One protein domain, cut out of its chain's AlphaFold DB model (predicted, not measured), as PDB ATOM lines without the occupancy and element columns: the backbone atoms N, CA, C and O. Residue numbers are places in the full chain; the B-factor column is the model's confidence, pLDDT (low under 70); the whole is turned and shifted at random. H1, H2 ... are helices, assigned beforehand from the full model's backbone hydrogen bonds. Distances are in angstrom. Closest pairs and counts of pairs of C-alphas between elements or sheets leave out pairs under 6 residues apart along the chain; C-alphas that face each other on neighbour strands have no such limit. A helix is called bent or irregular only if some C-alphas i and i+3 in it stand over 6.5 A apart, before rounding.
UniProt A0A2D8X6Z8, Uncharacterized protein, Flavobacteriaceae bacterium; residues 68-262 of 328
ATOM      1  N   ARG A  68     541.051 590.428 440.181       85.25
ATOM      2  CA  ARG A  68     542.207 589.574 440.477       85.25
ATOM      3  C   ARG A  68     543.529 590.316 440.295       85.25
ATOM      4  O   ARG A  68     544.403 590.203 441.144       85.25
ATOM      5  N   ASN A  69     543.672 591.106 439.231       86.94
ATOM      6  CA  ASN A  69     544.870 591.923 439.028       86.94
ATOM      7  C   ASN A  69     545.048 592.970 440.138       86.94
ATOM      8  O   ASN A  69     546.166 593.162 440.607       86.94
ATOM      9  N   GLN A  70     543.965 593.608 440.592       88.38
ATOM     10  CA  GLN A  70     544.010 594.550 441.717       88.38
ATOM     11  C   GLN A  70     544.398 593.866 443.035       88.38
ATOM     12  O   GLN A  70     545.173 594.426 443.810       88.38
ATOM     13  N   VAL A  71     543.897 592.651 443.286       87.81
ATOM     14  CA  VAL A  71     544.284 591.847 444.456       87.81
ATOM     15  C   VAL A  71     545.764 591.463 444.382       87.81
ATOM     16  O   VAL A  71     546.459 591.604 445.382       87.81
ATOM     17  N   ILE A  72     546.272 591.057 443.212       88.25
ATOM     18  CA  ILE A  72     547.700 590.753 443.006       88.25
ATOM     19  C   ILE A  72     548.571 591.981 443.283       88.25
ATOM     20  O   ILE A  72     549.575 591.870 443.982       88.25
ATOM     21  N   ASP A  73     548.194 593.143 442.750       91.19
ATOM     22  CA  ASP A  73     548.935 594.390 442.960       91.19
ATOM     23  C   ASP A  73     548.940 594.797 444.442       91.19
ATOM     24  O   ASP A  73     549.988 595.079 445.026       91.19
ATOM     25  N   SER A  74     547.778 594.702 445.095       93.19
ATOM     26  CA  SER A  74     547.635 594.966 446.531       93.19
ATOM     27  C   SER A  74     548.471 593.999 447.373       93.19
ATOM     28  O   SER A  74     549.181 594.429 448.283       93.19
ATOM     29  N   LEU A  75     548.448 592.702 447.049       94.00
ATOM     30  CA  LEU A  75     549.248 591.683 447.723       94.00
ATOM     31  C   LEU A  75     550.746 591.936 447.537       94.00
ATOM     32  O   LEU A  75     551.501 591.844 448.502       94.00
ATOM     33  N   SER A  76     551.177 592.288 446.324       93.94
ATOM     34  CA  SER A  76     552.568 592.640 446.022       93.94
ATOM     35  C   SER A  76     553.030 593.824 446.873       93.94
ATOM     36  O   SER A  76     554.075 593.753 447.522       93.94
ATOM     37  N   LYS A  77     552.214 594.881 446.957       95.19
ATOM     38  CA  LYS A  77     552.508 596.063 447.774       95.19
ATOM     39  C   LYS A  77     552.662 595.712 449.256       95.19
ATOM     40  O   LYS A  77     553.659 596.089 449.867       95.19
ATOM     41  N   VAL A  78     551.717 594.965 449.827       96.31
ATOM     42  CA  VAL A  78     551.774 594.565 451.246       96.31
ATOM     43  C   VAL A  78     552.920 593.581 451.513       96.31
ATOM     44  O   VAL A  78     553.575 593.650 452.550       96.31
ATOM     45  N   THR A  79     553.245 592.715 450.552       96.56
ATOM     46  CA  THR A  79     554.415 591.827 450.631       96.56
ATOM     47  C   THR A  79     555.714 592.634 450.711       96.56
ATOM     48  O   THR A  79     556.558 592.340 451.556       96.56
ATOM     49  N   GLN A  80     555.858 593.696 449.910       97.12
ATOM     50  CA  GLN A  80     557.016 594.597 449.996       97.12
ATOM     51  C   GLN A  80     557.076 595.358 451.326       97.12
ATOM     52  O   GLN A  80     558.151 595.479 451.907       97.12
ATOM     53  N   GLN A  81     555.938 595.802 451.869       97.44
ATOM     54  CA  GLN A  81     555.899 596.385 453.219       97.44
ATOM     55  C   GLN A  81     556.438 595.398 454.266       97.44
ATOM     56  O   GLN A  81     557.274 595.758 455.092       97.44
ATOM     57  N   MET A  82     556.035 594.127 454.176       97.44
ATOM     58  CA  MET A  82     556.555 593.072 455.046       97.44
ATOM     59  C   MET A  82     558.054 592.806 454.822       97.44
ATOM     60  O   MET A  82     558.771 592.509 455.777       97.44
ATOM     61  N   HIS A  83     558.562 592.934 453.590       97.81
ATOM     62  CA  HIS A  83     560.003 592.851 453.306       97.81
ATOM     63  C   HIS A  83     560.774 593.939 454.045       97.81
ATOM     64  O   HIS A  83     561.698 593.635 454.795       97.81
ATOM     65  N   HIS A  84     560.355 595.193 453.886       98.06
ATOM     66  CA  HIS A  84     560.989 596.318 454.564       98.06
ATOM     67  C   HIS A  84     560.944 596.160 456.082       98.06
ATOM     68  O   HIS A  84     561.956 596.393 456.741       98.06
ATOM     69  N   PHE A  85     559.826 595.686 456.634       97.69
ATOM     70  CA  PHE A  85     559.744 595.420 458.065       97.69
ATOM     71  C   PHE A  85     560.710 594.328 458.518       97.69
ATOM     72  O   PHE A  85     561.446 594.534 459.475       97.69
ATOM     73  N   ARG A  86     560.781 593.191 457.818       97.00
ATOM     74  CA  ARG A  86     561.746 592.129 458.152       97.00
ATOM     75  C   ARG A  86     563.190 592.616 458.044       97.00
ATOM     76  O   ARG A  86     563.994 592.258 458.894       97.00
ATOM     77  N   SER A  87     563.505 593.493 457.092       97.50
ATOM     78  CA  SER A  87     564.818 594.148 457.031       97.50
ATOM     79  C   SER A  87     565.083 595.053 458.241       97.50
ATOM     80  O   SER A  87     566.211 595.101 458.725       97.50
ATOM     81  N   ILE A  88     564.069 595.756 458.758       97.94
ATOM     82  CA  ILE A  88     564.188 596.511 460.016       97.94
ATOM     83  C   ILE A  88     564.452 595.552 461.180       97.94
ATOM     84  O   ILE A  88     565.384 595.773 461.948       97.94
ATOM     85  N   ILE A  89     563.681 594.465 461.284       97.44
ATOM     86  CA  ILE A  89     563.856 593.461 462.338       97.44
ATOM     87  C   ILE A  89     565.258 592.850 462.302       97.44
ATOM     88  O   ILE A  89     565.902 592.738 463.340       97.44
ATOM     89  N   GLU A  90     565.765 592.520 461.117       95.88
ATOM     90  CA  GLU A  90     567.126 592.021 460.931       95.88
ATOM     91  C   GLU A  90     568.176 593.004 461.479       95.88
ATOM     92  O   GLU A  90     569.072 592.599 462.222       95.88
ATOM     93  N   LEU A  91     568.034 594.304 461.188       96.81
ATOM     94  CA  LEU A  91     568.935 595.341 461.702       96.81
ATOM     95  C   LEU A  91     568.864 595.478 463.229       96.81
ATOM     96  O   LEU A  91     569.905 595.633 463.868       96.81
ATOM     97  N   LEU A  92     567.664 595.400 463.814       96.94
ATOM     98  CA  LEU A  92     567.465 595.453 465.267       96.94
ATOM     99  C   LEU A  92     568.076 594.224 465.956       96.94
ATOM    100  O   LEU A  92     568.820 594.360 466.926       96.94
ATOM    101  N   MET A  93     567.854 593.025 465.415       94.19
ATOM    102  CA  MET A  93     568.421 591.778 465.944       94.19
ATOM    103  C   MET A  93     569.953 591.726 465.876       94.19
ATOM    104  O   MET A  93     570.582 591.061 466.695       94.19
ATOM    105  N   GLN A  94     570.566 592.411 464.907       92.81
ATOM    106  CA  GLN A  94     572.025 592.521 464.773       92.81
ATOM    107  C   GLN A  94     572.628 593.698 465.559       92.81
ATOM    108  O   GLN A  94     573.847 593.878 465.561       92.81
ATOM    109  N   SER A  95     571.797 594.530 466.185       95.19
ATOM    110  CA  SER A  95     572.250 595.713 466.913       95.19
ATOM    111  C   SER A  95     572.718 595.387 468.335       95.19
ATOM    112  O   SER A  95     572.562 594.270 468.826       95.19
ATOM    113  N   LYS A  96     573.279 596.392 469.015       95.38
ATOM    114  CA  LYS A  96     573.705 596.299 470.417       95.38
ATOM    115  C   LYS A  96     572.606 596.682 471.413       95.38
ATOM    116  O   LYS A  96     572.914 596.920 472.570       95.38
ATOM    117  N   MET A  97     571.345 596.734 470.976       95.50
ATOM    118  CA  MET A  97     570.225 597.126 471.841       95.50
ATOM    119  C   MET A  97     569.879 596.113 472.935       95.50
ATOM    120  O   MET A  97     569.096 596.410 473.830       95.50
ATOM    121  N   TRP A  98     570.405 594.898 472.821       96.31
ATOM    122  CA  TRP A  98     570.115 593.780 473.706       96.31
ATOM    123  C   TRP A  98     571.108 593.730 474.862       96.31
ATOM    124  O   TRP A  98     572.274 594.098 474.699       96.31
ATOM    125  N   LEU A  99     570.680 593.175 475.997       95.50
ATOM    126  CA  LEU A  99     571.610 592.821 477.065       95.50
ATOM    127  C   LEU A  99     572.714 591.878 476.540       95.50
ATOM    128  O   LEU A  99     572.416 590.940 475.790       95.50
ATOM    129  N   PRO A 100     573.984 592.088 476.937       94.31
ATOM    130  CA  PRO A 100     575.082 591.212 476.539       94.31
ATOM    131  C   PRO A 100     574.804 589.751 476.913       94.31
ATOM    132  O   PRO A 100     574.435 589.466 478.051       94.31
ATOM    133  N   GLY A 101     574.996 588.824 475.974       93.44
ATOM    134  CA  GLY A 101     574.766 587.392 476.184       93.44
ATOM    135  C   GLY A 101     573.366 586.899 475.804       93.44
ATOM    136  O   GLY A 101     573.195 585.694 475.647       93.44
ATOM    137  N   LEU A 102     572.370 587.781 475.617       94.94
ATOM    138  CA  LEU A 102     571.000 587.360 475.268       94.94
ATOM    139  C   LEU A 102     570.975 586.541 473.972       94.94
ATOM    140  O   LEU A 102     570.257 585.548 473.852       94.94
ATOM    141  N   LYS A 103     571.740 586.993 472.978       92.94
ATOM    142  CA  LYS A 103     571.771 586.359 471.666       92.94
ATOM    143  C   LYS A 103     572.400 584.974 471.752       92.94
ATOM    144  O   LYS A 103     571.819 584.027 471.239       92.94
ATOM    145  N   GLU A 104     573.546 584.864 472.409       93.69
ATOM    146  CA  GLU A 104     574.255 583.607 472.636       93.69
ATOM    147  C   GLU A 104     573.363 582.616 473.400       93.69
ATOM    148  O   GLU A 104     573.206 581.471 472.980       93.69
ATOM    149  N   TYR A 105     572.665 583.085 474.437       93.56
ATOM    150  CA  TYR A 105     571.710 582.285 475.201       93.56
ATOM    151  C   TYR A 105     570.595 581.689 474.322       93.56
ATOM    152  O   TYR A 105     570.342 580.485 474.347       93.56
ATOM    153  N   ILE A 106     569.942 582.496 473.478       93.12
ATOM    154  CA  ILE A 106     568.839 581.999 472.639       93.12
ATOM    155  C   ILE A 106     569.323 581.197 471.423       93.12
ATOM    156  O   ILE A 106     568.702 580.200 471.047       93.12
ATOM    157  N   ASP A 107     570.384 581.644 470.755       91.50
ATOM    158  CA  ASP A 107     570.833 581.051 469.494       91.50
ATOM    159  C   ASP A 107     571.725 579.817 469.692       91.50
ATOM    160  O   ASP A 107     571.708 578.933 468.825       91.50
ATOM    161  N   GLU A 108     572.456 579.728 470.809       92.00
ATOM    162  CA  GLU A 108     573.377 578.629 471.117       92.00
ATOM    163  C   GLU A 108     572.829 577.692 472.201       92.00
ATOM    164  O   GLU A 108     572.677 576.498 471.928       92.00
ATOM    165  N   GLU A 109     572.480 578.195 473.392       91.56
ATOM    166  CA  GLU A 109     572.009 577.339 474.499       91.56
ATOM    167  C   GLU A 109     570.610 576.768 474.219       91.56
ATOM    168  O   GLU A 109     570.386 575.562 474.336       91.56
ATOM    169  N   TYR A 110     569.695 577.608 473.728       91.94
ATOM    170  CA  TYR A 110     568.344 577.222 473.302       91.94
ATOM    171  C   TYR A 110     568.227 577.018 471.787       91.94
ATOM    172  O   TYR A 110     567.181 577.263 471.173       91.94
ATOM    173  N   ALA A 111     569.299 576.531 471.156       91.06
ATOM    174  CA  ALA A 111     569.358 576.336 469.715       91.06
ATOM    175  C   ALA A 111     568.168 575.516 469.180       91.06
ATOM    176  O   ALA A 111     567.976 574.337 469.484       91.06
ATOM    177  N   GLY A 112     567.396 576.134 468.288       89.69
ATOM    178  CA  GLY A 112     566.229 575.518 467.660       89.69
ATOM    179  C   GLY A 112     564.894 575.818 468.337       89.69
ATOM    180  O   GLY A 112     563.870 575.436 467.770       89.69
ATOM    181  N   LEU A 113     564.898 576.517 469.476       93.31
ATOM    182  CA  LEU A 113     563.697 577.072 470.086       93.31
ATOM    183  C   LEU A 113     563.100 578.151 469.177       93.31
ATOM    184  O   LEU A 113     563.802 579.019 468.648       93.31
ATOM    185  N   THR A 114     561.781 578.108 469.014       93.56
ATOM    186  CA  THR A 114     561.037 579.111 468.246       93.56
ATOM    187  C   THR A 114     559.962 579.759 469.106       93.56
ATOM    188  O   THR A 114     559.424 579.145 470.028       93.56
ATOM    189  N   PHE A 115     559.585 580.991 468.763       94.81
ATOM    190  CA  PHE A 115     558.477 581.681 469.427       94.81
ATOM    191  C   PHE A 115     557.170 580.883 469.377       94.81
ATOM    192  O   PHE A 115     556.422 580.854 470.350       94.81
ATOM    193  N   PHE A 116     556.910 580.193 468.261       94.44
ATOM    194  CA  PHE A 116     555.717 579.367 468.097       94.44
ATOM    195  C   PHE A 116     555.694 578.209 469.097       94.44
ATOM    196  O   PHE A 116     554.662 577.947 469.706       94.44
ATOM    197  N   GLU A 117     556.831 577.543 469.316       92.94
ATOM    198  CA  GLU A 117     556.940 576.479 470.317       92.94
ATOM    199  C   GLU A 117     556.731 577.012 471.740       92.94
ATOM    200  O   GLU A 117     556.029 576.369 472.521       92.94
ATOM    201  N   VAL A 118     557.265 578.198 472.056       92.44
ATOM    202  CA  VAL A 118     557.049 578.856 473.357       92.44
ATOM    203  C   VAL A 118     555.581 579.225 473.554       92.44
ATOM    204  O   VAL A 118     555.021 578.939 474.606       92.44
ATOM    205  N   LYS A 119     554.904 579.803 472.554       93.00
ATOM    206  CA  LYS A 119     553.474 580.153 472.659       93.00
ATOM    207  C   LYS A 119     552.557 578.934 472.690       93.00
ATOM    208  O   LYS A 119     551.480 578.990 473.279       93.00
ATOM    209  N   GLU A 120     552.982 577.823 472.102       92.06
ATOM    210  CA  GLU A 120     552.221 576.575 472.039       92.06
ATOM    211  C   GLU A 120     552.665 575.531 473.072       92.06
ATOM    212  O   GLU A 120     552.295 574.359 472.952       92.06
ATOM    213  N   PHE A 121     553.415 575.930 474.106       86.62
ATOM    214  CA  PHE A 121     553.959 575.018 475.120       86.62
ATOM    215  C   PHE A 121     552.879 574.148 475.787       86.62
ATOM    216  O   PHE A 121     553.107 572.968 476.057       86.62
ATOM    217  N   TYR A 122     551.667 574.687 475.969       81.94
ATOM    218  CA  TYR A 122     550.514 573.982 476.542       81.94
ATOM    219  C   TYR A 122     550.070 572.758 475.722       81.94
ATOM    220  O   TYR A 122     549.375 571.886 476.240       81.94
ATOM    221  N   LYS A 123     550.479 572.655 474.450       84.81
ATOM    222  CA  LYS A 123     550.237 571.470 473.614       84.81
ATOM    223  C   LYS A 123     551.194 570.314 473.945       84.81
ATOM    224  O   LYS A 123     551.051 569.243 473.360       84.81
ATOM    225  N   GLY A 124     552.177 570.522 474.829       74.62
ATOM    226  CA  GLY A 124     553.103 569.497 475.325       74.62
ATOM    227  C   GLY A 124     554.090 568.960 474.285       74.62
ATOM    228  O   GLY A 124     554.661 567.890 474.476       74.62
ATOM    229  N   LYS A 125     554.272 569.660 473.156       77.44
ATOM    230  CA  LYS A 125     555.039 569.150 472.005       77.44
ATOM    231  C   LYS A 125     556.534 569.469 472.041       77.44
ATOM    232  O   LYS A 125     557.293 568.782 471.363       77.44
ATOM    233  N   SER A 126     556.960 570.486 472.793       85.50
ATOM    234  CA  SER A 126     558.363 570.913 472.856       85.50
ATOM    235  C   SER A 126     558.880 570.857 474.290       85.50
ATOM    236  O   SER A 126     558.490 571.667 475.126       85.50
ATOM    237  N   LYS A 127     559.771 569.895 474.568       88.06
ATOM    238  CA  LYS A 127     560.488 569.804 475.850       88.06
ATOM    239  C   LYS A 127     561.363 571.041 476.077       88.06
ATOM    240  O   LYS A 127     561.369 571.574 477.176       88.06
ATOM    241  N   LEU A 128     561.998 571.530 475.009       89.69
ATOM    242  CA  LEU A 128     562.863 572.711 475.032       89.69
ATOM    243  C   LEU A 128     562.093 573.979 475.430       89.69
ATOM    244  O   LEU A 128     562.585 574.771 476.220       89.69
ATOM    245  N   ALA A 129     560.859 574.149 474.941       89.56
ATOM    246  CA  ALA A 129     560.012 575.271 475.348       89.56
ATOM    247  C   ALA A 129     559.592 575.189 476.824       89.56
ATOM    248  O   ALA A 129     559.467 576.215 477.479       89.56
ATOM    249  N   ILE A 130     559.373 573.979 477.350       87.75
ATOM    250  CA  ILE A 130     559.048 573.780 478.768       87.75
ATOM    251  C   ILE A 130     560.260 574.114 479.640       87.75
ATOM    252  O   ILE A 130     560.096 574.828 480.620       87.75
ATOM    253  N   GLU A 131     561.453 573.637 479.270       89.12
ATOM    254  CA  GLU A 131     562.714 573.956 479.958       89.12
ATOM    255  C   GLU A 131     562.950 575.474 479.976       89.12
ATOM    256  O   GLU A 131     563.080 576.060 481.047       89.12
ATOM    257  N   PHE A 132     562.834 576.125 478.815       89.88
ATOM    258  CA  PHE A 132     562.963 577.578 478.674       89.88
ATOM    259  C   PHE A 132     561.994 578.377 479.564       89.88
ATOM    260  O   PHE A 132     562.355 579.418 480.102       89.88
ATOM    261  N   LEU A 133     560.753 577.905 479.720       86.50
ATOM    262  CA  LEU A 133     559.738 578.554 480.561       86.50
ATOM    263  C   LEU A 133     559.900 578.260 482.062       86.50
ATOM    264  O   LEU A 133     559.265 578.928 482.875       86.50
ATOM    265  N   GLN A 134     560.667 577.232 482.428       84.62
ATOM    266  CA  GLN A 134     560.909 576.840 483.820       84.62
ATOM    267  C   GLN A 134     562.173 577.474 484.404       84.62
ATOM    268  O   GLN A 134     562.273 577.590 485.626       84.62
ATOM    269  N   GLU A 135     563.130 577.865 483.563       78.06
ATOM    270  CA  GLU A 135     564.337 578.560 484.002       78.06
ATOM    271  C   GLU A 135     564.071 580.013 484.422       78.06
ATOM    272  O   GLU A 135     563.080 580.640 484.045       78.06
ATOM    273  N   HIS A 136     564.975 580.559 485.240       68.69
ATOM    274  CA  HIS A 136     564.939 581.971 485.604       68.69
ATOM    275  C   HIS A 136     565.239 582.840 484.375       68.69
ATOM    276  O   HIS A 136     566.235 582.628 483.687       68.69
ATOM    277  N   HIS A 137     564.394 583.842 484.120       73.81
ATOM    278  CA  HIS A 137     564.596 584.813 483.045       73.81
ATOM    279  C   HIS A 137     565.793 585.717 483.361       73.81
ATOM    280  O   HIS A 137     565.693 586.681 484.125       73.81
ATOM    281  N   ASN A 138     566.946 585.368 482.793       80.50
ATOM    282  CA  ASN A 138     568.228 586.016 483.061       80.50
ATOM    283  C   ASN A 138     568.389 587.348 482.311       80.50
ATOM    284  O   ASN A 138     569.268 588.135 482.661       80.50
ATOM    285  N   TYR A 139     567.535 587.632 481.321       89.31
ATOM    286  CA  TYR A 139     567.624 588.820 480.467       89.31
ATOM    287  C   TYR A 139     566.375 589.701 480.547       89.31
ATOM    288  O   TYR A 139     565.943 590.290 479.551       89.31
ATOM    289  N   ALA A 140     565.805 589.814 481.750       85.81
ATOM    290  CA  ALA A 140     564.688 590.706 482.059       85.81
ATOM    291  C   ALA A 140     563.478 590.525 481.118       85.81
ATOM    292  O   ALA A 140     562.889 591.502 480.661       85.81
ATOM    293  N   ASP A 141     563.131 589.276 480.798       87.75
ATOM    294  CA  ASP A 141     562.028 588.867 479.914       87.75
ATOM    295  C   ASP A 141     562.126 589.363 478.454       87.75
ATOM    296  O   ASP A 141     561.150 589.276 477.693       87.75
ATOM    297  N   THR A 142     563.277 589.890 478.024       93.38
ATOM    298  CA  THR A 142     563.509 590.329 476.633       93.38
ATOM    299  C   THR A 142     563.725 589.158 475.668       93.38
ATOM    300  O   THR A 142     563.600 589.322 474.453       93.38
ATOM    301  N   GLU A 143     563.936 587.949 476.190       94.19
ATOM    302  CA  GLU A 143     564.049 586.696 475.445       94.19
ATOM    303  C   GLU A 143     562.821 586.443 474.563       94.19
ATOM    304  O   GLU A 143     562.938 586.019 473.412       94.19
ATOM    305  N   ASN A 144     561.627 586.753 475.080       93.62
ATOM    306  CA  ASN A 144     560.376 586.595 474.341       93.62
ATOM    307  C   ASN A 144     560.288 587.556 473.150       93.62
ATOM    308  O   ASN A 144     559.863 587.136 472.072       93.62
ATOM    309  N   LEU A 145     560.716 588.815 473.322       96.31
ATOM    310  CA  LEU A 145     560.804 589.774 472.219       96.31
ATOM    311  C   LEU A 145     561.788 589.273 471.165       96.31
ATOM    312  O   LEU A 145     561.467 589.259 469.979       96.31
ATOM    313  N   TYR A 146     562.969 588.829 471.595       95.94
ATOM    314  CA  TYR A 146     563.992 588.317 470.693       95.94
ATOM    315  C   TYR A 146     563.472 587.135 469.862       95.94
ATOM    316  O   TYR A 146     563.599 587.134 468.638       95.94
ATOM    317  N   LEU A 147     562.817 586.160 470.501       95.69
ATOM    318  CA  LEU A 147     562.196 585.021 469.821       95.69
ATOM    319  C   LEU A 147     561.084 585.449 468.853       95.69
ATOM    320  O   LEU A 147     560.996 584.899 467.754       95.69
ATOM    321  N   GLU A 148     560.241 586.414 469.224       96.62
ATOM    322  CA  GLU A 148     559.188 586.942 468.347       96.62
ATOM    323  C   GLU A 148     559.779 587.585 467.086       96.62
ATOM    324  O   GLU A 148     559.371 587.270 465.965       96.62
ATOM    325  N   LEU A 149     560.788 588.445 467.260       96.56
ATOM    326  CA  LEU A 149     561.512 589.071 466.158       96.56
ATOM    327  C   LEU A 149     562.185 588.017 465.270       96.56
ATOM    328  O   LEU A 149     562.082 588.076 464.044       96.56
ATOM    329  N   LYS A 150     562.774 586.984 465.881       95.00
ATOM    330  CA  LYS A 150     563.340 585.824 465.183       95.00
ATOM    331  C   LYS A 150     562.286 585.105 464.333       95.00
ATOM    332  O   LYS A 150     562.558 584.732 463.193       95.00
ATOM    333  N   ALA A 151     561.070 584.935 464.852       95.12
ATOM    334  CA  ALA A 151     559.977 584.271 464.146       95.12
ATOM    335  C   ALA A 151     559.495 585.057 462.917       95.12
ATOM    336  O   ALA A 151     559.147 584.446 461.907       95.12
ATOM    337  N   LEU A 152     559.535 586.394 462.952       95.62
ATOM    338  CA  LEU A 152     559.231 587.245 461.790       95.62
ATOM    339  C   LEU A 152     560.241 587.066 460.646       95.62
ATOM    340  O   LEU A 152     559.925 587.342 459.491       95.62
ATOM    341  N   LEU A 153     561.452 586.583 460.931       95.00
ATOM    342  CA  LEU A 153     562.475 586.311 459.920       95.00
ATOM    343  C   LEU A 153     562.368 584.908 459.299       95.00
ATOM    344  O   LEU A 153     563.018 584.658 458.283       95.00
ATOM    345  N   MET A 154     561.526 584.019 459.830       93.81
ATOM    346  CA  MET A 154     561.287 582.678 459.278       93.81
ATOM    347  C   MET A 154     560.368 582.722 458.051       93.81
ATOM    348  O   MET A 154     559.562 583.632 457.901       93.81
ATOM    349  N   THR A 155     560.463 581.732 457.163       92.81
ATOM    350  CA  THR A 155     559.521 581.579 456.030       92.81
ATOM    351  C   THR A 155     558.685 580.303 456.110       92.81
ATOM    352  O   THR A 155     557.746 580.149 455.339       92.81
ATOM    353  N   ASP A 156     558.993 579.409 457.052       92.38
ATOM    354  CA  ASP A 156     558.251 578.176 457.331       92.38
ATOM    355  C   ASP A 156     558.066 578.042 458.855       92.38
ATOM    356  O   ASP A 156     559.047 578.188 459.589       92.38
ATOM    357  N   PRO A 157     556.858 577.733 459.369       91.62
ATOM    358  CA  PRO A 157     556.630 577.511 460.800       91.62
ATOM    359  C   PRO A 157     557.502 576.430 461.445       91.62
ATOM    360  O   PRO A 157     557.678 576.418 462.660       91.62
ATOM    361  N   LYS A 158     557.997 575.473 460.657       89.56
ATOM    362  CA  LYS A 158     558.833 574.355 461.115       89.56
ATOM    363  C   LYS A 158     560.317 574.706 461.134       89.56
ATOM    364  O   LYS A 158     561.139 573.885 461.548       89.56
ATOM    365  N   GLN A 159     560.676 575.889 460.648       88.62
ATOM    366  CA  GLN A 159     562.051 576.340 460.585       88.62
ATOM    367  C   GLN A 159     562.602 576.569 461.995       88.62
ATOM    368  O   GLN A 159     562.120 577.412 462.740       88.62
ATOM    369  N   LYS A 160     563.653 575.827 462.356       84.88
ATOM    370  CA  LYS A 160     564.294 575.930 463.680       84.88
ATOM    371  C   LYS A 160     565.452 576.926 463.734       84.88
ATOM    372  O   LYS A 160     565.838 577.375 464.805       84.88
ATOM    373  N   LYS A 161     566.030 577.265 462.580       83.06
ATOM    374  CA  LYS A 161     567.157 578.199 462.461       83.06
ATOM    375  C   LYS A 161     566.886 579.201 461.353       83.06
ATOM    376  O   LYS A 161     566.436 578.808 460.277       83.06
ATOM    377  N   ILE A 162     567.182 580.471 461.607       80.50
ATOM    378  CA  ILE A 162     567.174 581.501 460.565       80.50
ATOM    379  C   ILE A 162     568.314 581.186 459.580       80.50
ATOM    380  O   ILE A 162     569.393 580.798 460.034       80.50
ATOM    381  N   PRO A 163     568.103 581.292 458.255       77.44
ATOM    382  CA  PRO A 163     569.181 581.089 457.297       77.44
ATOM    383  C   PRO A 163     570.155 582.273 457.363       77.44
ATOM    384  O   PRO A 163     569.740 583.393 457.641       77.44
ATOM    385  N   GLU A 164     571.431 582.063 457.034       79.06
ATOM    386  CA  GLU A 164     572.425 583.156 457.003       79.06
ATOM    387  C   GLU A 164     572.007 584.316 456.087       79.06
ATOM    388  O   GLU A 164     572.368 585.464 456.321       79.06
ATOM    389  N   THR A 165     571.225 584.022 455.044       83.31
ATOM    390  CA  THR A 165     570.608 585.022 454.172       83.31
ATOM    391  C   THR A 165     569.092 584.979 454.323       83.31
ATOM    392  O   THR A 165     568.461 583.950 454.070       83.31
ATOM    393  N   ILE A 166     568.495 586.114 454.694       88.12
ATOM    394  CA  ILE A 166     567.042 586.241 454.813       88.12
ATOM    395  C   ILE A 166     566.394 586.154 453.425       88.12
ATOM    396  O   ILE A 166     566.717 586.912 452.511       88.12
ATOM    397  N   SER A 167     565.455 585.219 453.272       87.38
ATOM    398  CA  SER A 167     564.678 585.054 452.042       87.38
ATOM    399  C   SER A 167     563.500 586.027 452.007       87.38
ATOM    400  O   SER A 167     562.728 586.103 452.966       87.38
ATOM    401  N   TYR A 168     563.336 586.726 450.883       91.19
ATOM    402  CA  TYR A 168     562.238 587.658 450.600       91.19
ATOM    403  C   TYR A 168     561.416 587.132 449.409       91.19
ATOM    404  O   TYR A 168     561.721 587.450 448.253       91.19
ATOM    405  N   PRO A 169     560.434 586.245 449.653       91.50
ATOM    406  CA  PRO A 169     559.689 585.593 448.584       91.50
ATOM    407  C   PRO A 169     558.743 586.570 447.874       91.50
ATOM    408  O   PRO A 169     558.302 587.565 448.434       91.50
ATOM    409  N   LYS A 170     558.366 586.265 446.626       89.31
ATOM    410  CA  LYS A 170     557.367 587.075 445.898       89.31
ATOM    411  C   LYS A 170     555.989 587.050 446.561       89.31
ATOM    412  O   LYS A 170     555.239 588.008 446.429       89.31
ATOM    413  N   VAL A 171     555.663 585.938 447.217       90.50
ATOM    414  CA  VAL A 171     554.464 585.731 448.029       90.50
ATOM    415  C   VAL A 171     554.878 584.839 449.192       90.50
ATOM    416  O   VAL A 171     555.552 583.834 448.975       90.50
ATOM    417  N   TYR A 172     554.506 585.214 450.410       93.25
ATOM    418  CA  TYR A 172     554.735 584.383 451.590       93.25
ATOM    419  C   TYR A 172     553.839 583.151 451.593       93.25
ATOM    420  O   TYR A 172     552.692 583.216 451.153       93.25
ATOM    421  N   ASP A 173     554.325 582.049 452.152       92.50
ATOM    422  CA  ASP A 173     553.491 580.870 452.341       92.50
ATOM    423  C   ASP A 173     552.412 581.146 453.396       92.50
ATOM    424  O   ASP A 173     552.678 581.667 454.480       92.50
ATOM    425  N   LYS A 174     551.164 580.781 453.094       92.88
ATOM    426  CA  LYS A 174     550.024 581.041 453.985       92.88
ATOM    427  C   LYS A 174     550.217 580.488 455.414       92.88
ATOM    428  O   LYS A 174     549.945 581.234 456.352       92.88
ATOM    429  N   PRO A 175     550.770 579.273 455.633       95.31
ATOM    430  CA  PRO A 175     550.972 578.744 456.985       95.31
ATOM    431  C   PRO A 175     551.884 579.587 457.887       95.31
ATOM    432  O   PRO A 175     551.662 579.620 459.097       95.31
ATOM    433  N   ILE A 176     552.911 580.261 457.344       95.56
ATOM    434  CA  ILE A 176     553.764 581.139 458.165       95.56
ATOM    435  C   ILE A 176     553.036 582.435 458.525       95.56
ATOM    436  O   ILE A 176     553.088 582.860 459.678       95.56
ATOM    437  N   VAL A 177     552.281 583.008 457.584       95.94
ATOM    438  CA  VAL A 177     551.482 584.217 457.827       95.94
ATOM    439  C   VAL A 177     550.376 583.949 458.851       95.94
ATOM    440  O   VAL A 177     550.176 584.752 459.761       95.94
ATOM    441  N   GLU A 178     549.715 582.791 458.768       95.81
ATOM    442  CA  GLU A 178     548.749 582.330 459.773       95.81
ATOM    443  C   GLU A 178     549.376 582.239 461.161       95.81
ATOM    444  O   GLU A 178     548.792 582.726 462.125       95.81
ATOM    445  N   LYS A 179     550.579 581.663 461.273       96.06
ATOM    446  CA  LYS A 179     551.288 581.559 462.554       96.06
ATOM    447  C   LYS A 179     551.676 582.913 463.122       96.06
ATOM    448  O   LYS A 179     551.553 583.118 464.330       96.06
ATOM    449  N   TRP A 180     552.109 583.840 462.270       96.81
ATOM    450  CA  TRP A 180     552.370 585.210 462.691       96.81
ATOM    451  C   TRP A 180     551.108 585.871 463.249       96.81
ATOM    452  O   TRP A 180     551.177 586.481 464.311       96.81
ATOM    453  N   LEU A 181     549.955 585.704 462.598       95.69
ATOM    454  CA  LEU A 181     548.688 586.260 463.082       95.69
ATOM    455  C   LEU A 181     548.169 585.579 464.351       95.69
ATOM    456  O   LEU A 181     547.815 586.275 465.302       95.69
ATOM    457  N   GLU A 182     548.148 584.242 464.388       95.50
ATOM    458  CA  GLU A 182     547.688 583.430 465.530       95.50
ATOM    459  C   GLU A 182     548.398 583.855 466.819       95.50
ATOM    460  O   GLU A 182     547.764 584.044 467.859       95.50
ATOM    461  N   HIS A 183     549.711 584.075 466.724       95.44
ATOM    462  CA  HIS A 183     550.567 584.410 467.860       95.44
ATOM    463  C   HIS A 183     550.878 585.904 467.988       95.44
ATOM    464  O   HIS A 183     551.718 586.272 468.809       95.44
ATOM    465  N   LYS A 184     550.202 586.762 467.209       94.56
ATOM    466  CA  LYS A 184     550.377 588.228 467.199       94.56
ATOM    467  C   LYS A 184     551.836 588.677 467.033       94.56
ATOM    468  O   LYS A 184     552.274 589.643 467.662       94.56
ATOM    469  N   CYS A 185     552.586 587.981 466.186       93.62
ATOM    470  CA  CYS A 185     553.950 588.358 465.834       93.62
ATOM    471  C   CYS A 185     553.939 589.744 465.171       93.62
ATOM    472  O   CYS A 185     553.149 589.998 464.266       93.62
ATOM    473  N   GLY A 186     554.805 590.644 465.628       89.81
ATOM    474  CA  GLY A 186     554.833 592.059 465.248       89.81
ATOM    475  C   GLY A 186     554.359 592.994 466.363       89.81
ATOM    476  O   GLY A 186     554.698 594.174 466.342       89.81
ATOM    477  N   SER A 187     553.648 592.479 467.371       93.88
ATOM    478  CA  SER A 187     553.192 593.282 468.514       93.88
ATOM    479  C   SER A 187     554.267 593.501 469.585       93.88
ATOM    480  O   SER A 187     554.122 594.400 470.415       93.88
ATOM    481  N   GLY A 188     555.366 592.743 469.549       95.75
ATOM    482  CA  GLY A 188     556.459 592.837 470.512       95.75
ATOM    483  C   GLY A 188     557.062 594.237 470.596       95.75
ATOM    484  O   GLY A 188     557.189 594.779 471.689       95.75
ATOM    485  N   LEU A 189     557.355 594.885 469.464       97.12
ATOM    486  CA  LEU A 189     557.920 596.242 469.497       97.12
ATOM    487  C   LEU A 189     556.975 597.242 470.185       97.12
ATOM    488  O   LEU A 189     557.419 598.016 471.028       97.12
ATOM    489  N   TRP A 190     555.669 597.170 469.906       97.31
ATOM    490  CA  TRP A 190     554.650 597.972 470.596       97.31
ATOM    491  C   TRP A 190     554.597 597.684 472.102       97.31
ATOM    492  O   TRP A 190     554.546 598.603 472.923       97.31
ATOM    493  N   TYR A 191     554.644 596.410 472.491       96.75
ATOM    494  CA  TYR A 191     554.571 596.028 473.897       96.75
ATOM    495  C   TYR A 191     555.800 596.506 474.682       96.75
ATOM    496  O   TYR A 191     555.649 597.142 475.727       96.75
ATOM    497  N   TYR A 192     557.004 596.228 474.176       97.19
ATOM    498  CA  TYR A 192     558.257 596.484 474.886       97.19
ATOM    499  C   TYR A 192     558.706 597.950 474.814       97.19
ATOM    500  O   TYR A 192     559.202 598.451 475.817       97.19
ATOM    501  N   PHE A 193     558.493 598.655 473.696       96.75
ATOM    502  CA  PHE A 193     558.881 600.071 473.542       96.75
ATOM    503  C   PHE A 193     557.742 601.069 473.781       96.75
ATOM    504  O   PHE A 193     557.994 602.260 473.926       96.75
ATOM    505  N   GLY A 194     556.495 600.601 473.871       94.88
ATOM    506  CA  GLY A 194     555.334 601.433 474.187       94.88
ATOM    507  C   GLY A 194     554.756 601.101 475.555       94.88
ATOM    508  O   GLY A 194     555.009 601.785 476.544       94.88
ATOM    509  N   TYR A 195     553.967 600.028 475.620       93.69
ATOM    510  CA  TYR A 195     553.138 599.721 476.791       93.69
ATOM    511  C   TYR A 195     553.942 599.466 478.080       93.69
ATOM    512  O   TYR A 195     553.513 599.856 479.169       93.69
ATOM    513  N   LYS A 196     555.101 598.807 477.977       94.19
ATOM    514  CA  LYS A 196     555.939 598.401 479.119       94.19
ATOM    515  C   LYS A 196     557.354 598.974 479.094       94.19
ATOM    516  O   LYS A 196     558.194 598.514 479.864       94.19
ATOM    517  N   TYR A 197     557.621 600.003 478.292       94.44
ATOM    518  CA  TYR A 197     558.981 600.529 478.138       94.44
ATOM    519  C   TYR A 197     559.640 600.948 479.453       94.44
ATOM    520  O   TYR A 197     560.801 600.632 479.689       94.44
ATOM    521  N   GLY A 198     558.883 601.550 480.376       92.94
ATOM    522  CA  GLY A 198     559.408 601.926 481.694       92.94
ATOM    523  C   GLY A 198     559.997 600.763 482.508       92.94
ATOM    524  O   GLY A 198     560.849 601.016 483.355       92.94
ATOM    525  N   ILE A 199     559.573 599.520 482.241       93.56
ATOM    526  CA  ILE A 199     560.098 598.296 482.868       93.56
ATOM    527  C   ILE A 199     561.356 597.807 482.139       93.56
ATOM    528  O   ILE A 199     562.306 597.379 482.783       93.56
ATOM    529  N   TYR A 200     561.372 597.885 480.807       94.69
ATOM    530  CA  TYR A 200     562.416 597.278 479.975       94.69
ATOM    531  C   TYR A 200     563.529 598.236 479.536       94.69
ATOM    532  O   TYR A 200     564.508 597.778 478.960       94.69
ATOM    533  N   LYS A 201     563.430 599.541 479.818       93.44
ATOM    534  CA  LYS A 201     564.408 600.567 479.400       93.44
ATOM    535  C   LYS A 201     565.858 600.290 479.828       93.44
ATOM    536  O   LYS A 201     566.778 600.788 479.199       93.44
ATOM    537  N   GLU A 202     566.068 599.530 480.906       93.31
ATOM    538  CA  GLU A 202     567.411 599.153 481.382       93.31
ATOM    539  C   GLU A 202     567.954 597.907 480.665       93.31
ATOM    540  O   GLU A 202     569.157 597.664 480.674       93.31
ATOM    541  N   ALA A 203     567.073 597.124 480.035       94.44
ATOM    542  CA  ALA A 203     567.403 595.905 479.299       94.44
ATOM    543  C   ALA A 203     567.395 596.088 477.769       94.44
ATOM    544  O   ALA A 203     567.961 595.267 477.049       94.44
ATOM    545  N   LEU A 204     566.742 597.143 477.273       95.56
ATOM    546  CA  LEU A 204     566.606 597.466 475.855       95.56
ATOM    547  C   LEU A 204     567.133 598.874 475.575       95.56
ATOM    548  O   LEU A 204     566.428 599.861 475.780       95.56
ATOM    549  N   ASP A 205     568.352 598.948 475.049       95.38
ATOM    550  CA  ASP A 205     569.030 600.201 474.714       95.38
ATOM    551  C   ASP A 205     568.898 600.507 473.213       95.38
ATOM    552  O   ASP A 205     569.750 600.148 472.397       95.38
ATOM    553  N   TYR A 206     567.809 601.161 472.805       93.81
ATOM    554  CA  TYR A 206     567.646 601.525 471.393       93.81
ATOM    555  C   TYR A 206     568.712 602.533 470.920       93.81
ATOM    556  O   TYR A 206     569.007 602.578 469.725       93.81
ATOM    557  N   GLU A 207     569.321 603.318 471.814       94.50
ATOM    558  CA  GLU A 207     570.358 604.296 471.461       94.50
ATOM    559  C   GLU A 207     571.658 603.598 471.032       94.50
ATOM    560  O   GLU A 207     572.393 604.109 470.186       94.50
ATOM    561  N   ALA A 208     571.892 602.372 471.513       95.50
ATOM    562  CA  ALA A 208     573.005 601.519 471.092       95.50
ATOM    563  C   ALA A 208     572.872 600.953 469.661       95.50
ATOM    564  O   ALA A 208     573.793 600.293 469.156       95.50
ATOM    565  N   VAL A 209     571.756 601.190 468.964       95.81
ATOM    566  CA  VAL A 209     571.641 600.894 467.528       95.81
ATOM    567  C   VAL A 209     572.549 601.855 466.757       95.81
ATOM    568  O   VAL A 209     572.419 603.064 466.883       95.81
ATOM    569  N   PHE A 210     573.461 601.342 465.924       95.19
ATOM    570  CA  PHE A 210     574.365 602.196 465.139       95.19
ATOM    571  C   PHE A 210     573.602 603.248 464.324       95.19
ATOM    572  O   PHE A 210     572.657 602.892 463.625       95.19
ATOM    573  N   GLU A 211     574.070 604.498 464.320       94.81
ATOM    574  CA  GLU A 211     573.428 605.637 463.636       94.81
ATOM    575  C   GLU A 211     573.062 605.323 462.173       94.81
ATOM    576  O   GLU A 211     571.908 605.445 461.773       94.81
ATOM    577  N   ARG A 212     573.992 604.731 461.408       95.44
ATOM    578  CA  ARG A 212     573.732 604.269 460.028       95.44
ATOM    579  C   ARG A 212     572.569 603.268 459.901       95.44
ATOM    580  O   ARG A 212     571.928 603.181 458.858       95.44
ATOM    581  N   HIS A 213     572.341 602.434 460.920       97.31
ATOM    582  CA  HIS A 213     571.219 601.492 460.946       97.31
ATOM    583  C   HIS A 213     569.936 602.210 461.349       97.31
ATOM    584  O   HIS A 213     568.905 601.900 460.765       97.31
ATOM    585  N   GLN A 214     569.997 603.177 462.269       97.25
ATOM    586  CA  GLN A 214     568.851 604.023 462.604       97.25
ATOM    587  C   GLN A 214     568.342 604.749 461.350       97.25
ATOM    588  O   GLN A 214     567.183 604.584 460.979       97.25
ATOM    589  N   GLU A 215     569.219 605.438 460.611       96.38
ATOM    590  CA  GLU A 215     568.878 606.120 459.349       96.38
ATOM    591  C   GLU A 215     568.252 605.170 458.315       96.38
ATOM    592  O   GLU A 215     567.224 605.470 457.693       96.38
ATOM    593  N   LYS A 216     568.847 603.982 458.148       97.69
ATOM    594  CA  LYS A 216     568.321 602.950 457.251       97.69
ATOM    595  C   LYS A 216     566.943 602.456 457.702       97.69
ATOM    596  O   LYS A 216     566.065 602.290 456.858       97.69
ATOM    597  N   ILE A 217     566.739 602.241 459.000       98.12
ATOM    598  CA  ILE A 217     565.450 601.829 459.567       98.12
ATOM    599  C   ILE A 217     564.389 602.903 459.314       98.12
ATOM    600  O   ILE A 217     563.304 602.573 458.840       98.12
ATOM    601  N   MET A 218     564.715 604.178 459.534       97.50
ATOM    602  CA  MET A 218     563.805 605.296 459.268       97.50
ATOM    603  C   MET A 218     563.433 605.395 457.784       97.50
ATOM    604  O   MET A 218     562.273 605.632 457.444       97.50
ATOM    605  N   THR A 219     564.392 605.154 456.888       97.56
ATOM    606  CA  THR A 219     564.154 605.132 455.435       97.56
ATOM    607  C   THR A 219     563.233 603.975 455.036       97.56
ATOM    608  O   THR A 219     562.289 604.154 454.263       97.56
ATOM    609  N   LEU A 220     563.469 602.780 455.590       98.00
ATOM    610  CA  LEU A 220     562.628 601.605 455.359       98.00
ATOM    611  C   LEU A 220     561.208 601.825 455.891       98.00
ATOM    612  O   LEU A 220     560.252 601.528 455.180       98.00
ATOM    613  N   ALA A 221     561.053 602.397 457.087       97.56
ATOM    614  CA  ALA A 221     559.746 602.706 457.661       97.56
ATOM    615  C   ALA A 221     558.973 603.726 456.809       97.56
ATOM    616  O   ALA A 221     557.817 603.491 456.470       97.56
ATOM    617  N   ASN A 222     559.630 604.790 456.342       96.81
ATOM    618  CA  ASN A 222     559.022 605.737 455.402       96.81
ATOM    619  C   ASN A 222     558.640 605.098 454.054       96.81
ATOM    620  O   ASN A 222     557.687 605.530 453.409       96.81
ATOM    621  N   THR A 223     559.342 604.043 453.632       96.81
ATOM    622  CA  THR A 223     558.980 603.269 452.433       96.81
ATOM    623  C   THR A 223     557.772 602.357 452.687       96.81
ATOM    624  O   THR A 223     556.973 602.134 451.777       96.81
ATOM    625  N   ILE A 224     557.609 601.844 453.915       96.88
ATOM    626  CA  ILE A 224     556.422 601.076 454.325       96.88
ATOM    627  C   ILE A 224     555.171 601.953 454.215       96.88
ATOM    628  O   ILE A 224     554.204 601.560 453.555       96.88
ATOM    629  N   ASP A 225     555.189 603.124 454.852       96.56
ATOM    630  CA  ASP A 225     554.143 604.137 454.723       96.56
ATOM    631  C   ASP A 225     554.687 605.521 455.090       96.56
ATOM    632  O   ASP A 225     554.911 605.832 456.261       96.56
ATOM    633  N   SER A 226     554.871 606.377 454.085       94.94
ATOM    634  CA  SER A 226     555.434 607.706 454.305       94.94
ATOM    635  C   SER A 226     554.546 608.548 455.214       94.94
ATOM    636  O   SER A 226     555.053 609.218 456.095       94.94
ATOM    637  N   LYS A 227     553.217 608.465 455.089       95.38
ATOM    638  CA  LYS A 227     552.300 609.271 455.910       95.38
ATOM    639  C   LYS A 227     552.329 608.844 457.369       95.38
ATOM    640  O   LYS A 227     552.170 609.672 458.260       95.38
ATOM    641  N   ALA A 228     552.501 607.550 457.622       94.44
ATOM    642  CA  ALA A 228     552.595 607.047 458.981       94.44
ATOM    643  C   ALA A 228     553.928 607.430 459.647       94.44
ATOM    644  O   ALA A 228     553.943 607.593 460.866       94.44
ATOM    645  N   PHE A 229     555.026 607.592 458.901       96.12
ATOM    646  CA  PHE A 229     556.373 607.716 459.482       96.12
ATOM    647  C   PHE A 229     557.142 609.012 459.149       96.12
ATOM    648  O   PHE A 229     558.247 609.168 459.662       96.12
ATOM    649  N   GLU A 230     556.559 609.953 458.395       88.69
ATOM    650  CA  GLU A 230     557.208 611.194 457.913       88.69
ATOM    651  C   GLU A 230     557.892 612.003 459.025       88.69
ATOM    652  O   GLU A 230     559.090 612.262 458.955       88.69
ATOM    653  N   ASP A 231     557.158 612.324 460.093       88.56
ATOM    654  CA  ASP A 231     557.650 613.162 461.199       88.56
ATOM    655  C   ASP A 231     558.253 612.350 462.359       88.56
ATOM    656  O   ASP A 231     558.385 612.834 463.485       88.56
ATOM    657  N   SER A 232     558.561 611.072 462.128       92.50
ATOM    658  CA  SER A 232     559.101 610.214 463.184       92.50
ATOM    659  C   SER A 232     560.613 610.402 463.322       92.50
ATOM    660  O   SER A 232     561.329 610.554 462.338       92.50
ATOM    661  N   SER A 233     561.108 610.332 464.554       94.75
ATOM    662  CA  SER A 233     562.536 610.194 464.862       94.75
ATOM    663  C   SER A 233     562.799 608.809 465.441       94.75
ATOM    664  O   SER A 233     561.881 608.168 465.952       94.75
ATOM    665  N   PHE A 234     564.036 608.325 465.340       97.38
ATOM    666  CA  PHE A 234     564.383 607.010 465.867       97.38
ATOM    667  C   PHE A 234     564.421 607.043 467.402       97.38
ATOM    668  O   PHE A 234     565.359 607.566 467.997       97.38
ATOM    669  N   ASN A 235     563.372 606.518 468.031       96.75
ATOM    670  CA  ASN A 235     563.200 606.436 469.480       96.75
ATOM    671  C   ASN A 235     562.211 605.309 469.841       96.75
ATOM    672  O   ASN A 235     561.685 604.612 468.965       96.75
ATOM    673  N   GLU A 236     561.933 605.127 471.129       96.31
ATOM    674  CA  GLU A 236     561.001 604.123 471.643       96.31
ATOM    675  C   GLU A 236     559.576 604.306 471.101       96.31
ATOM    676  O   GLU A 236     558.913 603.332 470.735       96.31
ATOM    677  N   VAL A 237     559.118 605.554 470.956       97.00
ATOM    678  CA  VAL A 237     557.778 605.863 470.435       97.00
ATOM    679  C   VAL A 237     557.660 605.414 468.980       97.00
ATOM    680  O   VAL A 237     556.653 604.815 468.596       97.00
ATOM    681  N   PHE A 238     558.698 605.643 468.173       97.94
ATOM    682  CA  PHE A 238     558.771 605.162 466.798       97.94
ATOM    683  C   PHE A 238     558.764 603.633 466.725       97.94
ATOM    684  O   PHE A 238     557.976 603.077 465.960       97.94
ATOM    685  N   LEU A 239     559.585 602.945 467.526       97.88
ATOM    686  CA  LEU A 239     559.619 601.477 467.539       97.88
ATOM    687  C   LEU A 239     558.262 600.894 467.950       97.88
ATOM    688  O   LEU A 239     557.776 599.950 467.324       97.88
ATOM    689  N   SER A 240     557.610 601.506 468.940       97.62
ATOM    690  CA  SER A 240     556.263 601.129 469.352       97.62
ATOM    691  C   SER A 240     555.250 601.304 468.219       97.62
ATOM    692  O   SER A 240     554.505 600.375 467.898       97.62
ATOM    693  N   LYS A 241     555.253 602.475 467.571       97.50
ATOM    694  CA  LYS A 241     554.376 602.791 466.435       97.50
ATOM    695  C   LYS A 241     554.597 601.842 465.259       97.50
ATOM    696  O   LYS A 241     553.635 601.423 464.621       97.50
ATOM    697  N   LEU A 242     555.849 601.481 464.982       97.81
ATOM    698  CA  LEU A 242     556.198 600.513 463.947       97.81
ATOM    699  C   LEU A 242     555.586 599.140 464.252       97.81
ATOM    700  O   LEU A 242     554.941 598.564 463.379       97.81
ATOM    701  N   GLY A 243     555.737 598.638 465.481       96.88
ATOM    702  CA  GLY A 243     555.123 597.372 465.898       96.88
ATOM    703  C   GLY A 243     553.601 597.384 465.766       96.88
ATOM    704  O   GLY A 243     553.011 596.472 465.189       96.88
ATOM    705  N   GLU A 244     552.964 598.456 466.235       96.88
ATOM    706  CA  GLU A 244     551.514 598.629 466.146       96.88
ATOM    707  C   GLU A 244     551.029 598.636 464.692       96.88
ATOM    708  O   GLU A 244     550.099 597.906 464.342       96.88
ATOM    709  N   TYR A 245     551.695 599.400 463.822       97.25
ATOM    710  CA  TYR A 245     551.361 599.470 462.402       97.25
ATOM    711  C   TYR A 245     551.481 598.100 461.725       97.25
ATOM    712  O   TYR A 245     550.611 597.683 460.963       97.25
ATOM    713  N   MET A 246     552.535 597.349 462.031       96.38
ATOM    714  CA  MET A 246     552.740 596.036 461.427       96.38
ATOM    715  C   MET A 246     551.714 595.005 461.890       96.38
ATOM    716  O   MET A 246     551.207 594.245 461.062       96.38
ATOM    717  N   ALA A 247     551.384 595.006 463.182       95.56
ATOM    718  CA  ALA A 247     550.412 594.087 463.763       95.56
ATOM    719  C   ALA A 247     548.970 594.390 463.323       95.56
ATOM    720  O   ALA A 247     548.190 593.457 463.131       95.56
ATOM    721  N   ASN A 248     548.617 595.668 463.148       95.69
ATOM    722  CA  ASN A 248     547.237 596.085 462.885       95.69
ATOM    723  C   ASN A 248     546.938 596.331 461.400       95.69
ATOM    724  O   ASN A 248     545.802 596.136 460.972       95.69
ATOM    725  N   GLU A 249     547.932 596.723 460.600       95.88
ATOM    726  CA  GLU A 249     547.728 597.073 459.191       95.88
ATOM    727  C   GLU A 249     548.342 596.038 458.251       95.88
ATOM    728  O   GLU A 249     547.632 595.411 457.466       95.88
ATOM    729  N   VAL A 250     549.661 595.843 458.310       96.56
ATOM    730  CA  VAL A 250     550.378 595.083 457.273       96.56
ATOM    731  C   VAL A 250     550.093 593.588 457.367       96.56
ATOM    732  O   VAL A 250     549.698 592.983 456.372       96.56
ATOM    733  N   LEU A 251     550.258 592.982 458.546       95.69
ATOM    734  CA  LEU A 251     550.112 591.537 458.705       95.69
ATOM    735  C   LEU A 251     548.665 591.051 458.460       95.69
ATOM    736  O   LEU A 251     548.492 590.083 457.710       95.69
ATOM    737  N   PRO A 252     547.609 591.721 458.971       96.06
ATOM    738  CA  PRO A 252     546.231 591.345 458.658       96.06
ATOM    739  C   PRO A 252     545.893 591.498 457.173       96.06
ATOM    740  O   PRO A 252     545.260 590.614 456.593       96.06
ATOM    741  N   LYS A 253     546.348 592.582 456.523       95.69
ATOM    742  CA  LYS A 253     546.148 592.784 455.079       95.69
ATOM    743  C   LYS A 253     546.878 591.732 454.251       95.69
ATOM    744  O   LYS A 253     546.329 591.275 453.250       95.69
ATOM    745  N   LEU A 254     548.081 591.326 454.664       94.62
ATOM    746  CA  LEU A 254     548.858 590.291 453.979       94.62
ATOM    747  C   LEU A 254     548.056 588.990 453.906       94.62
ATOM    748  O   LEU A 254     547.877 588.439 452.822       94.62
ATOM    749  N   TYR A 255     547.503 588.560 455.038       94.06
ATOM    750  CA  TYR A 255     546.657 587.372 455.115       94.06
ATOM    751  C   TYR A 255     545.338 587.531 454.345       94.06
ATOM    752  O   TYR A 255     544.974 586.675 453.542       94.06
ATOM    753  N   GLN A 256     544.647 588.664 454.512       92.31
ATOM    754  CA  GLN A 256     543.373 588.919 453.835       92.31
ATOM    755  C   GLN A 256     543.507 588.892 452.304       92.31
ATOM    756  O   GLN A 256     542.624 588.383 451.611       92.31
ATOM    757  N   PHE A 257     544.588 589.450 451.752       91.62
ATOM    758  CA  PHE A 257     544.809 589.438 450.306       91.62
ATOM    759  C   PHE A 257     545.240 588.065 449.783       91.62
ATOM    760  O   PHE A 257     544.901 587.741 448.646       91.62
ATOM    761  N   GLN A 258     545.909 587.240 450.596       89.38
ATOM    762  CA  GLN A 258     546.172 585.840 450.247       89.38
ATOM    763  C   GLN A 258     544.870 585.041 450.116       89.38
ATOM    764  O   GLN A 258     544.706 584.323 449.135       89.38
ATOM    765  N   ASP A 259     543.906 585.228 451.021       82.25
ATOM    766  CA  ASP A 259     542.609 584.535 450.947       82.25
ATOM    767  C   ASP A 259     541.815 584.877 449.679       82.25
ATOM    768  O   ASP A 259     541.189 584.009 449.070       82.25
ATOM    769  N   ARG A 260     541.893 586.132 449.226       80.69
ATOM    770  CA  ARG A 260     541.202 586.596 448.012       80.69
ATOM    771  C   ARG A 260     541.825 586.081 446.711       80.69
ATOM    772  O   ARG A 260     541.186 586.144 445.663       80.69
ATOM    773  N   MET A 261     543.062 585.579 446.741       74.81
ATOM    774  CA  MET A 261     543.736 585.038 445.553       74.81
ATOM    775  C   MET A 261     543.189 583.676 445.110       74.81
ATOM    776  O   MET A 261     543.279 583.344 443.924       74.81
ATOM    777  N   ASP A 262     542.598 582.923 446.041       67.94
ATOM    778  CA  ASP A 262     542.077 581.571 445.816       67.94
ATOM    779  C   ASP A 262     540.581 581.542 445.445       67.94
ATOM    780  O   ASP A 262     539.993 580.466 445.267       67.94
TER     781      ASP A 262
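AT A GLANCE: This is residues 68 to 262 of the 328 residues of an uncharacterized protein of Flavobacteriaceae bacterium (UniProt A0A2D8X6Z8). A long helix, H1, runs along one side of a body of mostly short helices, with H9 and the second arm of the long helix H11 packed alongside it; H11 is bent but runs nearly straight. At the far end of H1, the short helix H5 sits near the middle of the body, with H2, H3 and H7 round it and H4 beyond H3. The 195 printed residues hold eleven named helices, H1 to H11 in chain order, and no named strand; the class is all helix. The whole is compact, with a radius of gyration of the C-alphas of 16.5 A and spans of 51 by 40 by 30 A.

HOW THE PARTS SIT: H1, residues 68 to 93, touches H9, residues 211 to 224, with its residues 80 to 91 alone, at a shallow tilt of 16 degrees, opposite ways; their closest C-alphas, of Gln 81 and Ile 224, are 4.8 A apart. H11, residues 236 to 261, was assigned by its hydrogen bonds as one helix but is bent, with C-alphas 248 and 251 6.8 A apart; its arms H11a, residues 236 to 248, and H11b, residues 251 to 261, stand at a shallow tilt of 23 degrees. H1 touches H11b, closest at C-alphas Leu 75 and Phe 257, 5.6 A. The hub is H5, residues 142 to 152, which touches H1, closest at C-alphas Leu 149 and Ile 89, 6.3 A. H5 also touches H3, residues 115 to 119, at C-alphas Leu 147 and Phe 115, 5.0 A, and H7, residues 188 to 195, at C-alphas Leu 145 and Gly 188, 5.6 A. H2, residues 102 to 109, only just touches H5, with 3 pairs of C-alphas within 8 A, the closest Leu 102 and Glu 143, 7.0 A. H4, residues 127 to 134, touches H3 at C-alphas Ala 129 and Val 118, 5.1 A. H7 touches H11a at a steep tilt of 56 degrees, with C-alphas Trp 190 and Ser 240 3.8 A apart. H6, residues 174 to 182, touches H11b at C-alphas Val 177 and Tyr 255, 6.4 A. H8, residues 197 to 200, only just touches H7, with 3 pairs, and only at the corner, closest at C-alphas Tyr 200 and Tyr 192, 6.6 A; H10, residues 226 to 229, touches H9 at C-alphas Phe 229 and Asn 222, 5.3 A. Every O i to N i+4 pair is within hydrogen-bond range in H1 to H7, H9, H11a and H11b; H8 and H10 are too short for such a pair.

IN THESE COORDINATES: H1 begins at C-alpha 68, (542.207, 589.574, 440.477), and is 36.6 A long. H9 measures 19.9 A, H11a 18.2 A, H11b 16.0 A and H5 15.8 A. H11b ends at C-alpha 261, (543.736, 585.038, 445.553).

THE WHOLE: The C-alphas farthest apart, of Asn 69 and His 136, are 51.7 A apart. The printed part has no cut; the link from H5 to H6, residues 153 to 173, is long. Mean pLDDT of the printed part is 92.6, with residues 136 and 262 under 70.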